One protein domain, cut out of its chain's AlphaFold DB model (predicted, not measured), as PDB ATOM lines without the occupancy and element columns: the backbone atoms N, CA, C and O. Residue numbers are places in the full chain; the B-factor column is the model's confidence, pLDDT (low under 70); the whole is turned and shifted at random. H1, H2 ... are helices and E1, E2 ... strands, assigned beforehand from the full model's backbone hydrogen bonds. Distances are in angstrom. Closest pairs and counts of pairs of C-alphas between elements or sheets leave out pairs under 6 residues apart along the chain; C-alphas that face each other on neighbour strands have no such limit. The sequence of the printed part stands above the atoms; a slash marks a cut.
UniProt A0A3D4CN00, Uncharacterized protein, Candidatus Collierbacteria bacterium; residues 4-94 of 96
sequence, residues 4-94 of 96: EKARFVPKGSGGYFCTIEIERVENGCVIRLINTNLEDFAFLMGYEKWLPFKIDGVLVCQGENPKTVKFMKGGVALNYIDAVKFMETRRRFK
ATOM      1  N   GLU A   4     -12.089 -10.033  60.270       84.69
ATOM      2  CA  GLU A   4     -12.013  -8.573  60.392       84.69
ATOM      3  C   GLU A   4     -10.752  -8.005  59.721       84.69
ATOM      4  O   GLU A   4     -10.683  -6.807  59.423       84.69
ATOM      5  N   LYS A   5      -9.751  -8.862  59.469       93.19
ATOM      6  CA  LYS A   5      -8.447  -8.489  58.915       93.19
ATOM      7  C   LYS A   5      -7.923  -9.525  57.927       93.19
ATOM      8  O   LYS A   5      -8.033 -10.725  58.158       93.19
ATOM      9  N   ALA A   6      -7.246  -9.042  56.891       95.25
ATOM     10  CA  ALA A   6      -6.433  -9.836  55.979       95.25
ATOM     11  C   ALA A   6      -4.997  -9.307  55.972       95.25
ATOM     12  O   ALA A   6      -4.778  -8.093  55.962       95.25
ATOM     13  N   ARG A   7      -4.011 -10.207  55.947       94.81
ATOM     14  CA  ARG A   7      -2.589  -9.848  55.913       94.81
ATOM     15  C   ARG A   7      -1.905 -10.429  54.692       94.81
ATOM     16  O   ARG A   7      -2.142 -11.575  54.326       94.81
ATOM     17  N   PHE A   8      -1.033  -9.635  54.084       94.19
ATOM     18  CA  PHE A   8      -0.243 -10.024  52.923       94.19
ATOM     19  C   PHE A   8       1.236  -9.757  53.169       94.19
ATOM     20  O   PHE A   8       1.601  -8.685  53.646       94.19
ATOM     21  N   VAL A   9       2.084 -10.711  52.787       92.88
ATOM     22  CA  VAL A   9       3.550 -10.593  52.857       92.88
ATOM     23  C   VAL A   9       4.179 -10.930  51.504       92.88
ATOM     24  O   VAL A   9       3.592 -11.718  50.750       92.88
ATOM     25  N   PRO A  10       5.354 -10.380  51.156       90.75
ATOM     26  CA  PRO A  10       6.018 -10.733  49.908       90.75
ATOM     27  C   PRO A  10       6.435 -12.217  49.859       90.75
ATOM     28  O   PRO A  10       6.771 -12.841  50.869       90.75
ATOM     29  N   LYS A  11       6.402 -12.817  48.666       87.12
ATOM     30  CA  LYS A  11       6.899 -14.174  48.409       87.12
ATOM     31  C   LYS A  11       8.418 -14.134  48.250       87.12
ATOM     32  O   LYS A  11       8.932 -13.336  47.477       87.12
ATOM     33  N   GLY A  12       9.124 -15.034  48.932       74.44
ATOM     34  CA  GLY A  12      10.567 -15.239  48.737       74.44
ATOM     35  C   GLY A  12      11.485 -14.198  49.386       74.44
ATOM     36  O   GLY A  12      12.697 -14.291  49.238       74.44
ATOM     37  N   SER A  13      10.955 -13.230  50.133       61.47
ATOM     38  CA  SER A  13      11.765 -12.269  50.882       61.47
ATOM     39  C   SER A  13      12.234 -12.881  52.206       61.47
ATOM     40  O   SER A  13      11.462 -12.983  53.159       61.47
ATOM     41  N   GLY A  14      13.509 -13.269  52.270       56.94
ATOM     42  CA  GLY A  14      14.203 -13.705  53.489       56.94
ATOM     43  C   GLY A  14      14.598 -12.571  54.448       56.94
ATOM     44  O   GLY A  14      15.505 -12.755  55.249       56.94
ATOM     45  N   GLY A  15      13.959 -11.397  54.378       54.91
ATOM     46  CA  GLY A  15      14.313 -10.233  55.190       54.91
ATOM     47  C   GLY A  15      13.110  -9.352  55.532       54.91
ATOM     48  O   GLY A  15      12.389  -8.917  54.641       54.91
ATOM     49  N   TYR A  16      12.941  -9.122  56.838       56.34
ATOM     50  CA  TYR A  16      12.181  -8.062  57.518       56.34
ATOM     51  C   TYR A  16      10.718  -7.830  57.090       56.34
ATOM     52  O   TYR A  16      10.409  -6.896  56.369       56.34
ATOM     53  N   PHE A  17       9.827  -8.689  57.609       71.31
ATOM     54  CA  PHE A  17       8.395  -8.534  57.958       71.31
ATOM     55  C   PHE A  17       7.496  -7.474  57.272       71.31
ATOM     56  O   PHE A  17       6.508  -7.065  57.891       71.31
ATOM     57  N   CYS A  18       7.755  -7.048  56.031       85.00
ATOM     58  CA  CYS A  18       6.828  -6.209  55.271       85.00
ATOM     59  C   CYS A  18       5.460  -6.892  55.249       85.00
ATOM     60  O   CYS A  18       5.305  -7.991  54.712       85.00
ATOM     61  N   THR A  19       4.489  -6.250  55.891       91.75
ATOM     62  CA  THR A  19       3.132  -6.766  56.011       91.75
ATOM     63  C   THR A  19       2.166  -5.678  55.591       91.75
ATOM     64  O   THR A  19       2.205  -4.558  56.099       91.75
ATOM     65  N   ILE A  20       1.286  -6.023  54.661       94.44
ATOM     66  CA  ILE A  20       0.148  -5.196  54.283       94.44
ATOM     67  C   ILE A  20      -1.051  -5.756  55.032       94.44
ATOM     68  O   ILE A  20      -1.446  -6.897  54.797       94.44
ATOM     69  N   GLU A  21      -1.610  -4.971  55.943       95.56
ATOM     70  CA  GLU A  21      -2.827  -5.326  56.672       95.56
ATOM     71  C   GLU A  21      -4.011  -4.569  56.072       95.56
ATOM     72  O   GLU A  21      -3.970  -3.345  55.962       95.56
ATOM     73  N   ILE A  22      -5.059  -5.292  55.686       96.81
ATOM     74  CA  ILE A  22      -6.356  -4.739  55.294       96.81
ATOM     75  C   ILE A  22      -7.325  -5.040  56.432       96.81
ATOM     76  O   ILE A  22      -7.522  -6.202  56.772       96.81
ATOM     77  N   GLU A  23      -7.927  -4.011  57.011       95.69
ATOM     78  CA  GLU A  23      -8.867  -4.105  58.130       95.69
ATOM     79  C   GLU A  23     -10.225  -3.546  57.710       95.69
ATOM     80  O   GLU A  23     -10.297  -2.467  57.114       95.69
ATOM     81  N   ARG A  24     -11.307  -4.272  58.005       95.00
ATOM     82  CA  ARG A  24     -12.671  -3.802  57.746       95.00
ATOM     83  C   ARG A  24     -13.045  -2.693  58.733       95.00
ATOM     84  O   ARG A  24     -12.811  -2.819  59.928       95.00
ATOM     85  N   VAL A  25     -13.680  -1.633  58.235       91.19
ATOM     86  CA  VAL A  25     -14.281  -0.563  59.050       91.19
ATOM     87  C   VAL A  25     -15.706  -0.282  58.568       91.19
ATOM     88  O   VAL A  25     -16.075  -0.713  57.475       91.19
ATOM     89  N   GLU A  26     -16.500   0.440  59.364       87.06
ATOM     90  CA  GLU A  26     -17.937   0.686  59.131       87.06
ATOM     91  C   GLU A  26     -18.271   1.103  57.687       87.06
ATOM     92  O   GLU A  26     -19.233   0.607  57.109       87.06
ATOM     93  N   ASN A  27     -17.413   1.916  57.058       82.88
ATOM     94  CA  ASN A  27     -17.613   2.448  55.705       82.88
ATOM     95  C   ASN A  27     -16.509   2.056  54.701       82.88
ATOM     96  O   ASN A  27     -16.197   2.822  53.789       82.88
ATOM     97  N   GLY A  28     -15.891   0.879  54.852       89.00
ATOM     98  CA  GLY A  28     -14.921   0.369  53.876       89.00
ATOM     99  C   GLY A  28     -13.801  -0.456  54.498       89.00
ATOM    100  O   GLY A  28     -14.047  -1.421  55.223       89.00
ATOM    101  N   CYS A  29     -12.556  -0.102  54.181       94.81
ATOM    102  CA  CYS A  29     -11.380  -0.710  54.792       94.81
ATOM    103  C   CYS A  29     -10.228   0.279  54.969       94.81
ATOM    104  O   CYS A  29     -10.087   1.241  54.214       94.81
ATOM    105  N   VAL A  30      -9.363  -0.018  55.933       94.94
ATOM    106  CA  VAL A  30      -8.074   0.647  56.127       94.94
ATOM    107  C   VAL A  30      -6.969  -0.297  55.674       94.94
ATOM    108  O   VAL A  30      -7.002  -1.481  55.997       94.94
ATOM    109  N   ILE A  31      -5.985   0.228  54.941       96.81
ATOM    110  CA  ILE A  31      -4.850  -0.549  54.433       96.81
ATOM    111  C   ILE A  31      -3.570   0.024  55.021       96.81
ATOM    112  O   ILE A  31      -3.194   1.159  54.719       96.81
ATOM    113  N   ARG A  32      -2.922  -0.749  55.890       96.12
ATOM    114  CA  ARG A  32      -1.744  -0.338  56.657       96.12
ATOM    115  C   ARG A  32      -0.493  -1.021  56.131       96.12
ATOM    116  O   ARG A  32      -0.494  -2.217  55.850       96.12
ATOM    117  N   LEU A  33       0.580  -0.247  56.069       94.38
ATOM    118  CA  LEU A  33       1.931  -0.697  55.783       94.38
ATOM    119  C   LEU A  33       2.670  -0.912  57.108       94.38
ATOM    120  O   LEU A  33       2.875   0.027  57.882       94.38
ATOM    121  N   ILE A  34       3.045  -2.156  57.391       92.94
ATOM    122  CA  ILE A  34       3.730  -2.562  58.621       92.94
ATOM    123  C   ILE A  34       5.143  -3.015  58.254       92.94
ATOM    124  O   ILE A  34       5.320  -3.818  57.339       92.94
ATOM    125  N   ASN A  35       6.146  -2.499  58.976       90.56
ATOM    126  CA  ASN A  35       7.573  -2.756  58.730       90.56
ATOM    127  C   ASN A  35       7.996  -2.516  57.266       90.56
ATOM    128  O   ASN A  35       8.841  -3.223  56.728       90.56
ATOM    129  N   THR A  36       7.375  -1.534  56.615       88.31
ATOM    130  CA  THR A  36       7.671  -1.110  55.245       88.31
ATOM    131  C   THR A  36       7.267   0.357  55.066       88.31
ATOM    132  O   THR A  36       6.585   0.923  55.929       88.31
ATOM    133  N   ASN A  37       7.696   0.986  53.975       88.50
ATOM    134  CA  ASN A  37       7.359   2.363  53.612       88.50
ATOM    135  C   ASN A  37       6.642   2.410  52.243       88.50
ATOM    136  O   ASN A  37       6.389   1.376  51.623       88.50
ATOM    137  N   LEU A  38       6.264   3.608  51.783       90.31
ATOM    138  CA  LEU A  38       5.513   3.782  50.531       90.31
ATOM    139  C   LEU A  38       6.330   3.428  49.279       90.31
ATOM    140  O   LEU A  38       5.748   2.959  48.301       90.31
ATOM    141  N   GLU A  39       7.644   3.656  49.296       88.81
ATOM    142  CA  GLU A  39       8.544   3.363  48.173       88.81
ATOM    143  C   GLU A  39       8.742   1.854  48.022       88.81
ATOM    144  O   GLU A  39       8.500   1.303  46.948       88.81
ATOM    145  N   ASP A  40       9.058   1.167  49.122       88.38
ATOM    146  CA  ASP A  40       9.166  -0.292  49.177       88.38
ATOM    147  C   ASP A  40       7.852  -0.949  48.751       88.38
ATOM    148  O   ASP A  40       7.838  -1.897  47.964       88.38
ATOM    149  N   PHE A  41       6.721  -0.426  49.236       90.50
ATOM    150  CA  PHE A  41       5.403  -0.893  48.831       90.50
ATOM    151  C   PHE A  41       5.181  -0.731  47.318       90.50
ATOM    152  O   PHE A  41       4.754  -1.687  46.669       90.50
ATOM    153  N   ALA A  42       5.497   0.430  46.733       91.44
ATOM    154  CA  ALA A  42       5.365   0.660  45.292       91.44
ATOM    155  C   ALA A  42       6.250  -0.303  44.478       91.44
ATOM    156  O   ALA A  42       5.766  -0.952  43.544       91.44
ATOM    157  N   PHE A  43       7.501  -0.493  44.903       88.56
ATOM    158  CA  PHE A  43       8.433  -1.438  44.292       88.56
ATOM    159  C   PHE A  43       7.910  -2.883  44.340       88.56
ATOM    160  O   PHE A  43       7.918  -3.607  43.335       88.56
ATOM    161  N   LEU A  44       7.383  -3.316  45.489       88.44
ATOM    162  CA  LEU A  44       6.804  -4.651  45.662       88.44
ATOM    163  C   LEU A  44       5.525  -4.850  44.837       88.44
ATOM    164  O   LEU A  44       5.272  -5.957  44.354       88.44
ATOM    165  N   MET A  45       4.763  -3.779  44.610       89.50
ATOM    166  CA  MET A  45       3.622  -3.748  43.689       89.50
ATOM    167  C   MET A  45       4.041  -3.751  42.205       89.50
ATOM    168  O   MET A  45       3.175  -3.840  41.336       89.50
ATOM    169  N   GLY A  46       5.346  -3.723  41.906       87.12
ATOM    170  CA  GLY A  46       5.899  -3.787  40.550       87.12
ATOM    171  C   GLY A  46       6.030  -2.430  39.861       87.12
ATOM    172  O   GLY A  46       6.089  -2.393  38.636       87.12
ATOM    173  N   TYR A  47       6.053  -1.335  40.624       85.38
ATOM    174  CA  TYR A  47       6.154   0.026  40.104       85.38
ATOM    175  C   TYR A  47       7.463   0.693  40.529       85.38
ATOM    176  O   TYR A  47       7.841   0.663  41.694       85.38
ATOM    177  N   GLU A  48       8.131   1.335  39.571       77.81
ATOM    178  CA  GLU A  48       9.380   2.086  39.789       77.81
ATOM    179  C   GLU A  48       9.140   3.544  40.215       77.81
ATOM    180  O   GLU A  48      10.079   4.277  40.511       77.81
ATOM    181  N   LYS A  49       7.878   3.991  40.215       77.44
ATOM    182  CA  LYS A  49       7.485   5.364  40.555       77.44
ATOM    183  C   LYS A  49       6.799   5.418  41.912       77.44
ATOM    184  O   LYS A  49       6.149   4.461  42.330       77.44
ATOM    185  N   TRP A  50       6.893   6.584  42.548       85.88
ATOM    186  CA  TRP A  50       6.163   6.865  43.778       85.88
ATOM    187  C   TRP A  50       4.646   6.957  43.538       85.88
ATOM    188  O   TRP A  50       4.175   6.976  42.399       85.88
ATOM    189  N   LEU A  51       3.870   6.990  44.623       90.44
ATOM    190  CA  LEU A  51       2.416   7.125  44.563       90.44
ATOM    191  C   LEU A  51       2.015   8.516  44.028       90.44
ATOM    192  O   LEU A  51       2.686   9.500  44.335       90.44
ATOM    193  N   PRO A  52       0.892   8.630  43.297       94.06
ATOM    194  CA  PRO A  52      -0.047   7.559  42.974       94.06
ATOM    195  C   PRO A  52       0.324   6.780  41.700       94.06
ATOM    196  O   PRO A  52       0.933   7.315  40.777       94.06
ATOM    197  N   PHE A  53      -0.127   5.529  41.602       94.50
ATOM    198  CA  PHE A  53      -0.029   4.724  40.375       94.50
ATOM    199  C   PHE A  53      -1.300   3.904  40.142       94.50
ATOM    200  O   PHE A  53      -2.078   3.669  41.064       94.50
ATOM    201  N   LYS A  54      -1.536   3.467  38.900       94.12
ATOM    202  CA  LYS A  54      -2.745   2.723  38.518       94.12
ATOM    203  C   LYS A  54      -2.396   1.323  38.030       94.12
ATOM    204  O   LYS A  54      -1.681   1.195  37.050       94.12
ATOM    205  N   ILE A  55      -2.964   0.295  38.656       93.31
ATOM    206  CA  ILE A  55      -2.788  -1.121  38.302       93.31
ATOM    207  C   ILE A  55      -4.158  -1.801  38.219       93.31
ATOM    208  O   ILE A  55      -4.999  -1.609  39.092       93.31
ATOM    209  N   ASP A  56      -4.421  -2.550  37.145       92.94
ATOM    210  CA  ASP A  56      -5.689  -3.266  36.917       92.94
ATOM    211  C   ASP A  56      -6.950  -2.385  37.051       92.94
ATOM    212  O   ASP A  56      -8.001  -2.796  37.549       92.94
ATOM    213  N   GLY A  57      -6.848  -1.118  36.639       93.62
ATOM    214  CA  GLY A  57      -7.942  -0.154  36.769       93.62
ATOM    215  C   GLY A  57      -8.115   0.446  38.171       93.62
ATOM    216  O   GLY A  57      -8.934   1.351  38.323       93.62
ATOM    217  N   VAL A  58      -7.335  -0.001  39.158       96.56
ATOM    218  CA  VAL A  58      -7.314   0.511  40.532       96.56
ATOM    219  C   VAL A  58      -6.206   1.547  40.672       96.56
ATOM    220  O   VAL A  58      -5.037   1.275  40.408       96.56
ATOM    221  N   LEU A  59      -6.583   2.748  41.088       96.88
ATOM    222  CA  LEU A  59      -5.667   3.801  41.489       96.88
ATOM    223  C   LEU A  59      -5.229   3.548  42.935       96.88
ATOM    224  O   LEU A  59      -6.063   3.435  43.832       96.88
ATOM    225  N   VAL A  60      -3.925   3.459  43.149       96.12
ATOM    226  CA  VAL A  60      -3.303   3.322  44.460       96.12
ATOM    227  C   VAL A  60      -2.706   4.668  44.836       96.12
ATOM    228  O   VAL A  60      -1.871   5.205  44.108       96.12
ATOM    229  N   CYS A  61      -3.145   5.212  45.965       95.25
ATOM    230  CA  CYS A  61      -2.714   6.508  46.483       95.25
ATOM    231  C   CYS A  61      -2.227   6.377  47.925       95.25
ATOM    232  O   CYS A  61      -2.604   5.445  48.638       95.25
ATOM    233  N   GLN A  62      -1.447   7.356  48.378       95.12
ATOM    234  CA  GLN A  62      -1.163   7.518  49.799       95.12
ATOM    235  C   GLN A  62      -2.461   7.855  50.553       95.12
ATOM    236  O   GLN A  62      -3.297   8.619  50.064       95.12
ATOM    237  N   GLY A  63      -2.656   7.248  51.722       91.75
ATOM    238  CA  GLY A  63      -3.729   7.614  52.641       91.75
ATOM    239  C   GLY A  63      -3.409   8.893  53.420       91.75
ATOM    240  O   GLY A  63      -2.349   9.487  53.266       91.75
ATOM    241  N   GLU A  64      -4.321   9.319  54.292       88.88
ATOM    242  CA  GLU A  64      -4.089  10.498  55.147       88.88
ATOM    243  C   GLU A  64      -2.957  10.272  56.153       88.88
ATOM    244  O   GLU A  64      -2.217  11.193  56.487       88.88
ATOM    245  N   ASN A  65      -2.782   9.029  56.606       89.75
ATOM    246  CA  ASN A  65      -1.643   8.648  57.423       89.75
ATOM    247  C   ASN A  65      -0.485   8.179  56.515       89.75
ATOM    248  O   ASN A  65      -0.719   7.329  55.648       89.75
ATOM    249  N   PRO A  66       0.765   8.635  56.733       84.75
ATOM    250  CA  PRO A  66       1.932   8.230  55.941       84.75
ATOM    251  C   PRO A  66       2.172   6.717  55.837       84.75
ATOM    252  O   PRO A  66       2.809   6.264  54.892       84.75
ATOM    253  N   LYS A  67       1.656   5.922  56.784       90.06
ATOM    254  CA  LYS A  67       1.756   4.452  56.785       90.06
ATOM    255  C   LYS A  67       0.528   3.750  56.202       90.06
ATOM    256  O   LYS A  67       0.338   2.556  56.425       90.06
ATOM    257  N   THR A  68      -0.335   4.474  55.501       95.06
ATOM    258  CA  THR A  68      -1.555   3.916  54.910       95.06
ATOM    259  C   THR A  68      -1.629   4.195  53.424       95.06
ATOM    260  O   THR A  68      -1.098   5.192  52.933       95.06
ATOM    261  N   VAL A  69      -2.323   3.315  52.711       96.12
ATOM    262  CA  VAL A  69      -2.646   3.487  51.294       96.12
ATOM    263  C   VAL A  69      -4.152   3.385  51.088       96.12
ATOM    264  O   VAL A  69      -4.868   2.775  51.882       96.12
ATOM    265  N   LYS A  70      -4.642   4.000  50.016       96.06
ATOM    266  CA  LYS A  70      -6.034   3.911  49.569       96.06
ATOM    267  C   LYS A  70      -6.059   3.260  48.190       96.06
ATOM    268  O   LYS A  70      -5.283   3.633  47.310       96.06
ATOM    269  N   PHE A  71      -6.960   2.301  48.001       96.75
ATOM    270  CA  PHE A  71      -7.257   1.715  46.695       96.75
ATOM    271  C   PHE A  71      -8.566   2.300  46.190       96.75
ATOM    272  O   PHE A  71      -9.564   2.256  46.904       96.75
ATOM    273  N   MET A  72      -8.570   2.850  44.979       97.25
ATOM    274  CA  MET A  72      -9.733   3.525  44.411       97.25
ATOM    275  C   MET A  72     -10.033   3.029  43.001       97.25
ATOM    276  O   MET A  72      -9.127   2.846  42.190       97.25
ATOM    277  N   LYS A  73     -11.312   2.864  42.669       96.00
ATOM    278  CA  LYS A  73     -11.773   2.526  41.318       96.00
ATOM    279  C   LYS A  73     -12.951   3.424  40.961       96.00
ATOM    280  O   LYS A  73     -13.913   3.507  41.710       96.00
ATOM    281  N   GLY A  74     -12.847   4.145  39.843       93.12
ATOM    282  CA  GLY A  74     -13.891   5.093  39.426       93.12
ATOM    283  C   GLY A  74     -14.137   6.241  40.418       93.12
ATOM    284  O   GLY A  74     -15.258   6.715  40.515       93.12
ATOM    285  N   GLY A  75     -13.118   6.655  41.181       91.56
ATOM    286  CA  GLY A  75     -13.236   7.724  42.183       91.56
ATOM    287  C   GLY A  75     -13.767   7.281  43.551       91.56
ATOM    288  O   GLY A  75     -13.843   8.103  44.456       91.56
ATOM    289  N   VAL A  76     -14.085   5.995  43.729       93.88
ATOM    290  CA  VAL A  76     -14.593   5.440  44.991       93.88
ATOM    291  C   VAL A  76     -13.549   4.514  45.610       93.88
ATOM    292  O   VAL A  76     -12.898   3.748  44.894       93.88
ATOM    293  N   ALA A  77     -13.372   4.585  46.932       94.38
ATOM    294  CA  ALA A  77     -12.498   3.670  47.660       94.38
ATOM    295  C   ALA A  77     -13.043   2.234  47.610       94.38
ATOM    296  O   ALA A  77     -14.248   2.013  47.722       94.38
ATOM    297  N   LEU A  78     -12.156   1.250  47.444       96.06
ATOM    298  CA  LEU A  78     -12.544  -0.157  47.504       96.06
ATOM    299  C   LEU A  78     -13.042  -0.507  48.911       96.06
ATOM    300  O   LEU A  78     -12.480  -0.062  49.913       96.06
ATOM    301  N   ASN A  79     -14.078  -1.344  48.982       95.19
ATOM    302  CA  ASN A  79     -14.462  -1.995  50.231       95.19
ATOM    303  C   ASN A  79     -13.440  -3.092  50.603       95.19
ATOM    304  O   ASN A  79     -12.572  -3.451  49.805       95.19
ATOM    305  N   TYR A  80     -13.579  -3.659  51.804       95.44
ATOM    306  CA  TYR A  80     -12.701  -4.721  52.306       95.44
ATOM    307  C   TYR A  80     -12.556  -5.909  51.340       95.44
ATOM    308  O   TYR A  80     -11.438  -6.300  51.014       95.44
ATOM    309  N   ILE A  81     -13.670  -6.459  50.847       94.88
ATOM    310  CA  ILE A  81     -13.667  -7.655  49.990       94.88
ATOM    311  C   ILE A  81     -12.923  -7.372  48.683       94.88
ATOM    312  O   ILE A  81     -12.092  -8.173  48.258       94.88
ATOM    313  N   ASP A  82     -13.187  -6.227  48.061       96.00
ATOM    314  CA  ASP A  82     -12.550  -5.849  46.803       96.00
ATOM    315  C   ASP A  82     -11.073  -5.501  46.992       96.00
ATOM    316  O   ASP A  82     -10.261  -5.839  46.135       96.00
ATOM    317  N   ALA A  83     -10.692  -4.891  48.118       96.69
ATOM    318  CA  ALA A  83      -9.295  -4.630  48.453       96.69
ATOM    319  C   ALA A  83      -8.500  -5.928  48.681       96.69
ATOM    320  O   ALA A  83      -7.368  -6.044  48.204       96.69
ATOM    321  N   VAL A  84      -9.098  -6.919  49.355       96.56
ATOM    322  CA  VAL A  84      -8.506  -8.252  49.554       96.56
ATOM    323  C   VAL A  84      -8.368  -8.989  48.225       96.56
ATOM    324  O   VAL A  84      -7.263  -9.408  47.886       96.56
ATOM    325  N   LYS A  85      -9.443  -9.070  47.429       95.88
ATOM    326  CA  LYS A  85      -9.421  -9.703  46.098       95.88
ATOM    327  C   LYS A  85      -8.423  -9.048  45.170       95.88
ATOM    328  O   LYS A  85      -7.730  -9.739  44.432       95.88
ATOM    329  N   PHE A  86      -8.356  -7.717  45.207       96.31
ATOM    330  CA  PHE A  86      -7.308  -6.961  44.552       96.31
ATOM    331  C   PHE A  86      -5.981  -7.546  45.053       96.31
ATOM    332  O   PHE A  86      -5.305  -8.180  44.253       96.31
ATOM    333  N   MET A  87      -5.622  -7.464  46.341       95.81
ATOM    334  CA  MET A  87      -4.317  -7.943  46.846       95.81
ATOM    335  C   MET A  87      -3.944  -9.377  46.464       95.81
ATOM    336  O   MET A  87      -2.783  -9.617  46.132       95.81
ATOM    337  N   GLU A  88      -4.906 -10.289  46.404       94.69
ATOM    338  CA  GLU A  88      -4.702 -11.672  45.967       94.69
ATOM    339  C   GLU A  88      -4.239 -11.807  44.504       94.69
ATOM    340  O   GLU A  88      -3.564 -12.782  44.169       94.69
ATOM    341  N   THR A  89      -4.492 -10.822  43.630       94.12
ATOM    342  CA  THR A  89      -3.967 -10.848  42.250       94.12
ATOM    343  C   THR A  89      -2.469 -10.547  42.168       94.12
ATOM    344  O   THR A  89      -1.836 -10.821  41.141       94.12
ATOM    345  N   ARG A  90      -1.843 -10.023  43.234       92.75
ATOM    346  CA  ARG A  90      -0.406  -9.714  43.216       92.75
ATOM    347  C   ARG A  90       0.406 -10.967  43.429       92.75
ATOM    348  O   ARG A  90       0.645 -11.401  44.549       92.75
ATOM    349  N   ARG A  91       0.965 -11.477  42.331       86.81
ATOM    350  CA  ARG A  91       1.815 -12.676  42.329       86.81
ATOM    351  C   ARG A  91       2.993 -12.604  43.302       86.81
ATOM    352  O   ARG A  91       3.396 -13.657  43.789       86.81
ATOM    353  N   ARG A  92       3.510 -11.400  43.586       88.12
ATOM    354  CA  ARG A  92       4.604 -11.142  44.540       88.12
ATOM    355  C   ARG A  92       4.182 -11.194  46.007       88.12
ATOM    356  O   ARG A  92       5.065 -11.251  46.847       88.12
ATOM    357  N   PHE A  93       2.890 -11.224  46.324       91.44
ATOM    358  CA  PHE A  93       2.375 -11.305  47.691       91.44
ATOM    359  C   PHE A  93       1.650 -12.632  47.935       91.44
ATOM    360  O   PHE A  93       1.094 -13.237  47.018       91.44
ATOM    361  N   LYS A  94       1.666 -13.105  49.182       92.06
ATOM    362  CA  LYS A  94       0.831 -14.211  49.671       92.06
ATOM    363  C   LYS A  94       0.008 -13.739  50.868       92.06
ATOM    364  O   LYS A  94       0.524 -12.970  51.679       92.06
TER     365      LYS A  94
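What this domain is: This is residues 4 to 94 of the 96 residues of an uncharacterized protein of Candidatus Collierbacteria bacterium (UniProt A0A3D4CN00). A single six-stranded sheet, strongly twisted and curled like part of a barrel, takes in two short helices on its hollow side. One half of it is the run E1, E2, E3, the other the run E4, E5, E6, and the two halves join through a short pairing of E3 with E6; H2 packs mainly on the first half, while H1 lies beside the strands, apart from H2. The printed part has 91 residues, with six named strands and two named helices in the order E1 E2 E3 H1 E4 E5 E6 H2. The sheet's order is E1 - E2 - E3 - E6 - E5 - E4, antiparallel throughout, and the class is mixed, helices and strands. The whole is compact, with a radius of gyration of the C-alphas of 12.1 A and spans of 35 by 29 by 24 A.

How they stand to each other: E1, residues 5 to 10, E2, residues 19 to 25, and E3, residues 28 to 34, form a meander, each strand the antiparallel neighbour of the one before. N 6 and O 22 are 2.9 A apart across E1 and E2, and N 21 and O 32 are 3.0 A apart across E2 and E3, both within hydrogen-bond range. E4, residues 53 to 55, E5, residues 58 to 62, and E6, residues 68 to 73, form a second meander, with N 60 and O 53 at 2.8 A and N 70 and O 61 at 2.9 A. E6 is staggered: it pairs with E3 over residues 68 to 69, where N 69 and O 31 are 3.1 A apart, and with E5 over residues 69 to 72. The edge strands E1 and E4 are apart. H2, residues 80 to 88, and H1, residues 38 to 44, are on the same face of the sheet, two layers in all, and are apart. The closest C-alphas of H2 and E3 are those of Tyr 80 and Cys 29, 4.9 A. H1 has a height over the sheet of 6.3 A and lies over none of its strands. In H1 and H2 every O i to N i+4 pair is within hydrogen-bond range.

Where its parts are: E1 begins with C-alpha 5 at (-8.447, -8.489, 58.915) and is 17.2 A long; E2 measures 18.7 A, E3 19.5 A, E6 17.1 A, E5 13.1 A and E4 6.8 A. H1 is 9.8 A long. H2 is 12.3 A long and ends with C-alpha 88 at (-4.702, -11.672, 45.967).

The domain as a whole: The C-alphas farthest apart, those of Gly 14 and Gly 74, are 36.6 A apart. The printed part has no cut, and no link is long. Residues 93 to 94 pair briefly with residues 9 to 10 of E1, antiparallel. The mean pLDDT of the printed part is 90.2; residues 13 to 16 are under 70.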